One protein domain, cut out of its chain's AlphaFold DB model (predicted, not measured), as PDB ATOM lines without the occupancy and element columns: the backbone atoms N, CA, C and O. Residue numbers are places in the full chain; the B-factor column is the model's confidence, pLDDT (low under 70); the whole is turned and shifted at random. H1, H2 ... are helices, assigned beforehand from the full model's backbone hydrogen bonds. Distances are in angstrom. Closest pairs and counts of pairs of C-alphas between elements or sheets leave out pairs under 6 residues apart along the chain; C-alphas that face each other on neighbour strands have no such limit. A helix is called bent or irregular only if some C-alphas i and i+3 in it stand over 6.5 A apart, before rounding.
ATOM      1  N   LYS A 107     268.366 261.848 254.060       84.25
ATOM      2  CA  LYS A 107     269.702 261.508 253.563       84.25
ATOM      3  C   LYS A 107     270.349 262.729 252.960       84.25
ATOM      4  O   LYS A 107     269.755 263.404 252.122       84.25
ATOM      5  N   THR A 108     271.611 262.940 253.306       81.25
ATOM      6  CA  THR A 108     272.428 263.918 252.603       81.25
ATOM      7  C   THR A 108     272.637 263.501 251.141       81.25
ATOM      8  O   THR A 108     272.652 262.306 250.807       81.25
ATOM      9  N   PRO A 109     272.847 264.467 250.232       77.94
ATOM     10  CA  PRO A 109     273.288 264.187 248.875       77.94
ATOM     11  C   PRO A 109     274.593 263.385 248.878       77.94
ATOM     12  O   PRO A 109     275.666 263.876 249.235       77.94
ATOM     13  N   ARG A 110     274.485 262.114 248.477       70.69
ATOM     14  CA  ARG A 110     275.567 261.125 248.590       70.69
ATOM     15  C   ARG A 110     276.599 261.212 247.462       70.69
ATOM     16  O   ARG A 110     277.690 260.671 247.596       70.69
ATOM     17  N   ARG A 111     276.263 261.849 246.335       66.44
ATOM     18  CA  ARG A 111     277.112 261.892 245.137       66.44
ATOM     19  C   ARG A 111     277.146 263.294 244.543       66.44
ATOM     20  O   ARG A 111     276.107 263.936 244.448       66.44
ATOM     21  N   ASN A 112     278.330 263.698 244.088       66.19
ATOM     22  CA  ASN A 112     278.496 264.824 243.178       66.19
ATOM     23  C   ASN A 112     277.860 264.472 241.824       66.19
ATOM     24  O   ASN A 112     278.334 263.575 241.128       66.19
ATOM     25  N   ASP A 128     290.091 277.621 249.573       84.81
ATOM     26  CA  ASP A 128     289.739 278.806 250.379       84.81
ATOM     27  C   ASP A 128     288.294 279.278 250.127       84.81
ATOM     28  O   ASP A 128     287.620 279.814 251.007       84.81
ATOM     29  N   THR A 129     287.761 278.988 248.935       85.38
ATOM     30  CA  THR A 129     286.369 279.262 248.549       85.38
ATOM     31  C   THR A 129     285.342 278.486 249.380       85.38
ATOM     32  O   THR A 129     284.165 278.844 249.383       85.38
ATOM     33  N   PHE A 130     285.760 277.454 250.119       84.62
ATOM     34  CA  PHE A 130     284.898 276.654 250.986       84.62
ATOM     35  C   PHE A 130     284.286 277.462 252.135       84.62
ATOM     36  O   PHE A 130     283.119 277.244 252.486       84.62
ATOM     37  N   PHE A 131     285.068 278.383 252.703       84.81
ATOM     38  CA  PHE A 131     284.673 279.247 253.820       84.81
ATOM     39  C   PHE A 131     284.042 280.562 253.362       84.81
ATOM     40  O   PHE A 131     283.670 281.393 254.183       84.81
ATOM     41  N   ASN A 132     283.893 280.763 252.053       90.62
ATOM     42  CA  ASN A 132     283.149 281.900 251.551       90.62
ATOM     43  C   ASN A 132     281.666 281.762 251.934       90.62
ATOM     44  O   ASN A 132     281.051 280.714 251.706       90.62
ATOM     45  N   GLY A 133     281.070 282.849 252.428       90.56
ATOM     46  CA  GLY A 133     279.683 282.864 252.892       90.56
ATOM     47  C   GLY A 133     278.676 282.401 251.832       90.56
ATOM     48  O   GLY A 133     277.666 281.783 252.162       90.56
ATOM     49  N   SER A 134     278.947 282.608 250.536       88.00
ATOM     50  CA  SER A 134     278.060 282.106 249.474       88.00
ATOM     51  C   SER A 134     278.063 280.575 249.362       88.00
ATOM     52  O   SER A 134     277.002 279.968 249.197       88.00
ATOM     53  N   GLU A 135     279.231 279.930 249.459       85.44
ATOM     54  CA  GLU A 135     279.337 278.468 249.399       85.44
ATOM     55  C   GLU A 135     278.853 277.817 250.696       85.44
ATOM     56  O   GLU A 135     278.264 276.734 250.650       85.44
ATOM     57  N   GLU A 136     279.046 278.473 251.840       88.12
ATOM     58  CA  GLU A 136     278.439 278.078 253.110       88.12
ATOM     59  C   GLU A 136     276.908 278.101 253.032       88.12
ATOM     60  O   GLU A 136     276.267 277.074 253.264       88.12
ATOM     61  N   ASN A 137     276.315 279.218 252.603       90.00
ATOM     62  CA  ASN A 137     274.865 279.345 252.444       90.00
ATOM     63  C   ASN A 137     274.299 278.281 251.501       90.00
ATOM     64  O   ASN A 137     273.271 277.666 251.793       90.00
ATOM     65  N   ARG A 138     274.999 277.998 250.398       88.00
ATOM     66  CA  ARG A 138     274.622 276.930 249.468       88.00
ATOM     67  C   ARG A 138     274.639 275.551 250.137       88.00
ATOM     68  O   ARG A 138     273.744 274.744 249.886       88.00
ATOM     69  N   ARG A 139     275.646 275.250 250.969       86.62
ATOM     70  CA  ARG A 139     275.728 273.985 251.727       86.62
ATOM     71  C   ARG A 139     274.612 273.885 252.767       86.62
ATOM     72  O   ARG A 139     273.961 272.844 252.838       86.62
ATOM     73  N   ASN A 140     274.338 274.963 253.497       89.31
ATOM     74  CA  ASN A 140     273.271 275.008 254.495       89.31
ATOM     75  C   ASN A 140     271.891 274.835 253.851       89.31
ATOM     76  O   ASN A 140     271.107 274.015 254.317       89.31
ATOM     77  N   ALA A 141     271.613 275.516 252.734       88.88
ATOM     78  CA  ALA A 141     270.376 275.330 251.975       88.88
ATOM     79  C   ALA A 141     270.206 273.873 251.515       88.88
ATOM     80  O   ALA A 141     269.157 273.267 251.712       88.88
ATOM     81  N   MET A 142     271.275 273.262 251.000       86.81
ATOM     82  CA  MET A 142     271.257 271.858 250.595       86.81
ATOM     83  C   MET A 142     270.933 270.906 251.761       86.81
ATOM     84  O   MET A 142     270.215 269.920 251.571       86.81
ATOM     85  N   LEU A 143     271.456 271.169 252.962       87.00
ATOM     86  CA  LEU A 143     271.146 270.387 254.163       87.00
ATOM     87  C   LEU A 143     269.709 270.624 254.638       87.00
ATOM     88  O   LEU A 143     269.010 269.653 254.915       87.00
ATOM     89  N   LYS A 144     269.235 271.875 254.646       90.62
ATOM     90  CA  LYS A 144     267.846 272.231 254.979       90.62
ATOM     91  C   LYS A 144     266.835 271.540 254.064       90.62
ATOM     92  O   LYS A 144     265.814 271.062 254.552       90.62
ATOM     93  N   ASP A 145     267.137 271.449 252.771       88.94
ATOM     94  CA  ASP A 145     266.266 270.809 251.781       88.94
ATOM     95  C   ASP A 145     266.281 269.280 251.892       88.94
ATOM     96  O   ASP A 145     265.250 268.626 251.741       88.94
ATOM     97  N   SER A 146     267.454 268.688 252.134       88.62
ATOM     98  CA  SER A 146     267.610 267.225 252.169       88.62
ATOM     99  C   SER A 146     267.275 266.594 253.522       88.62
ATOM    100  O   SER A 146     266.845 265.440 253.572       88.62
ATOM    101  N   MET A 147     267.461 267.337 254.613       90.50
ATOM    102  CA  MET A 147     267.326 266.866 255.990       90.50
ATOM    103  C   MET A 147     266.610 267.890 256.875       90.50
ATOM    104  O   MET A 147     267.065 268.227 257.967       90.50
ATOM    105  N   ASN A 148     265.468 268.396 256.405       93.44
ATOM    106  CA  ASN A 148     264.736 269.469 257.079       93.44
ATOM    107  C   ASN A 148     264.370 269.155 258.538       93.44
ATOM    108  O   ASN A 148     264.450 270.028 259.393       93.44
ATOM    109  N   PHE A 149     263.975 267.914 258.827       94.69
ATOM    110  CA  PHE A 149     263.532 267.538 260.173       94.69
ATOM    111  C   PHE A 149     264.712 267.532 261.141       94.69
ATOM    112  O   PHE A 149     264.628 268.156 262.194       94.69
ATOM    113  N   MET A 150     265.825 266.893 260.759       93.88
ATOM    114  CA  MET A 150     267.049 266.918 261.563       93.88
ATOM    115  C   MET A 150     267.553 268.352 261.745       93.88
ATOM    116  O   MET A 150     267.868 268.737 262.867       93.88
ATOM    117  N   TRP A 151     267.596 269.142 260.665       93.19
ATOM    118  CA  TRP A 151     268.021 270.539 260.727       93.19
ATOM    119  C   TRP A 151     267.218 271.309 261.776       93.19
ATOM    120  O   TRP A 151     267.797 271.882 262.691       93.19
ATOM    121  N   ARG A 152     265.885 271.265 261.678       94.44
ATOM    122  CA  ARG A 152     264.989 271.975 262.599       94.44
ATOM    123  C   ARG A 152     265.097 271.474 264.036       94.44
ATOM    124  O   ARG A 152     264.915 272.258 264.959       94.44
ATOM    125  N   LEU A 153     265.379 270.186 264.233       93.88
ATOM    126  CA  LEU A 153     265.570 269.613 265.565       93.88
ATOM    127  C   LEU A 153     266.848 270.144 266.230       93.88
ATOM    128  O   LEU A 153     266.823 270.497 267.408       93.88
ATOM    129  N   ILE A 154     267.948 270.225 265.475       93.19
ATOM    130  CA  ILE A 154     269.218 270.789 265.951       93.19
ATOM    131  C   ILE A 154     269.069 272.293 266.195       93.19
ATOM    132  O   ILE A 154     269.448 272.769 267.259       93.19
ATOM    133  N   GLU A 155     268.472 273.018 265.245       92.56
ATOM    134  CA  GLU A 155     268.197 274.459 265.335       92.56
ATOM    135  C   GLU A 155     267.415 274.787 266.614       92.56
ATOM    136  O   GLU A 155     267.894 275.558 267.439       92.56
ATOM    137  N   ALA A 156     266.304 274.088 266.869       92.62
ATOM    138  CA  ALA A 156     265.514 274.278 268.085       92.62
ATOM    139  C   ALA A 156     266.298 273.971 269.376       92.62
ATOM    140  O   ALA A 156     266.116 274.645 270.391       92.62
ATOM    141  N   LYS A 157     267.178 272.957 269.367       91.94
ATOM    142  CA  LYS A 157     267.998 272.615 270.538       91.94
ATOM    143  C   LYS A 157     269.053 273.683 270.831       91.94
ATOM    144  O   LYS A 157     269.294 273.976 272.004       91.94
ATOM    145  N   LEU A 158     269.677 274.236 269.793       91.44
ATOM    146  CA  LEU A 158     270.672 275.298 269.923       91.44
ATOM    147  C   LEU A 158     270.017 276.614 270.356       91.44
ATOM    148  O   LEU A 158     270.476 277.224 271.317       91.44
ATOM    149  N   GLU A 159     268.903 277.007 269.732       90.38
ATOM    150  CA  GLU A 159     268.142 278.211 270.098       90.38
ATOM    151  C   GLU A 159     267.695 278.190 271.564       90.38
ATOM    152  O   GLU A 159     267.845 279.185 272.273       90.38
ATOM    153  N   TYR A 160     267.222 277.038 272.056       79.94
ATOM    154  CA  TYR A 160     266.857 276.887 273.465       79.94
ATOM    155  C   TYR A 160     268.049 277.123 274.405       79.94
ATOM    156  O   TYR A 160     267.902 277.773 275.436       79.94
ATOM    157  N   SER A 161     269.241 276.632 274.045       73.19
ATOM    158  CA  SER A 161     270.455 276.830 274.848       73.19
ATOM    159  C   SER A 161     270.864 278.300 274.932       73.19
ATOM    160  O   SER A 161     271.356 278.728 275.970       73.19
ATOM    161  N   HIS A 162     270.666 279.067 273.858       68.69
ATOM    162  CA  HIS A 162     270.964 280.497 273.850       68.69
ATOM    163  C   HIS A 162     269.944 281.304 274.661       68.69
ATOM    164  O   HIS A 162     270.318 282.275 275.313       68.69
ATOM    165  N   HIS A 163     268.672 280.897 274.662       61.75
ATOM    166  CA  HIS A 163     267.643 281.600 275.424       61.75
ATOM    167  C   HIS A 163     267.745 281.347 276.938       61.75
ATOM    168  O   HIS A 163     267.591 282.293 277.699       61.75
ATOM    169  N   ASP A 164     268.083 280.121 277.371       58.75
ATOM    170  CA  ASP A 164     268.259 279.785 278.800       58.75
ATOM    171  C   ASP A 164     269.496 280.457 279.427       58.75
ATOM    172  O   ASP A 164     269.500 280.765 280.618       58.75
ATOM    173  N   GLN A 165     270.542 280.710 278.628       57.34
ATOM    174  CA  GLN A 165     271.723 281.466 279.067       57.34
ATOM    175  C   GLN A 165     271.402 282.958 279.216       57.34
ATOM    176  O   GLN A 165     271.718 283.547 280.239       57.34
ATOM    177  N   LEU A 166     270.674 283.547 278.264       54.91
ATOM    178  CA  LEU A 166     270.274 284.956 278.346       54.91
ATOM    179  C   LEU A 166     269.228 285.236 279.436       54.91
ATOM    180  O   LEU A 166     269.143 286.364 279.904       54.91
ATOM    181  N   SER A 167     268.425 284.250 279.850       53.72
ATOM    182  CA  SER A 167     267.437 284.426 280.925       53.72
ATOM    183  C   SER A 167     267.997 284.243 282.339       53.72
ATOM    184  O   SER A 167     267.293 284.550 283.293       53.72
ATOM    185  N   LYS A 168     269.225 283.728 282.496       51.06
ATOM    186  CA  LYS A 168     269.877 283.577 283.812       51.06
ATOM    187  C   LYS A 168     270.735 284.775 284.216       51.06
ATOM    188  O   LYS A 168     271.076 284.884 285.388       51.06
TER     189      LYS A 168
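What this domain is: This is residues 107 to 112 and 128 to 168 of the 234 residues of an uncharacterized protein of Melampsora larici-populina (strain 98AG31 / pathotype 3-4-7) (UniProt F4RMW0). Two long helices, H3 and H2, meet near their ends and make an open V, with a tight turn at the corner. The short helix H1 sits at the far end of the H2 arm, and a separate stretch with no named element, residues 107 to 112, begins near the corner. The printed part has 47 residues with three named helices, in the order H1, H2, H3, and no named strand; the class is all helix. It is only just loose, close to extended, with a radius of gyration of the C-alphas of 14.1 A, and its outline is flat, spanning 45 by 26 by 11 A.

How they stand to each other: Start with H3, residues 148 to 166, and look back to H2, residues 133 to 146. The two are close but not clearly touching; their closest C-alphas, those of Lys 144 and Trp 151, are 6.0 A apart. Their lines stand at a steep tilt of 62 degrees, and they run opposite ways. At the other end of H2 look for H1, residues 128 to 131, close to H2 but not clearly touching it: the closest C-alphas, those of Phe 130 and Glu 136, are 6.9 A apart. H1 and H3 are apart. In H2 and H3 every O i to N i+4 pair is within hydrogen-bond range; H1 is too short for such a pair.

Where its parts are: Find C-alpha 148 at (264.736, 269.469, 257.079); from there H3 runs 26.9 A to C-alpha 166 at (270.274, 284.956, 278.346). H2 runs 19.8 A from C-alpha 133 at (279.683, 282.864, 252.892) to C-alpha 146. H1 measures 6.1 A from C-alpha 128 to C-alpha 131 and is neither bent nor irregular, but only just.

The domain as a whole: The two C-alphas farthest apart, those of Asn 112 and Lys 168, are 45.6 A apart. Residues 113 to 127 are not printed, and C-alphas 112 and 128 are 19.3 A apart across the cut. Both links, H1 to H2 and H2 to H3, are tight. Residues 153 to 168, of which 153 to 166 belong to H3, stand free. Confidence is low, with pLDDT under 70, at residues 111 to 112 and 162 to 168.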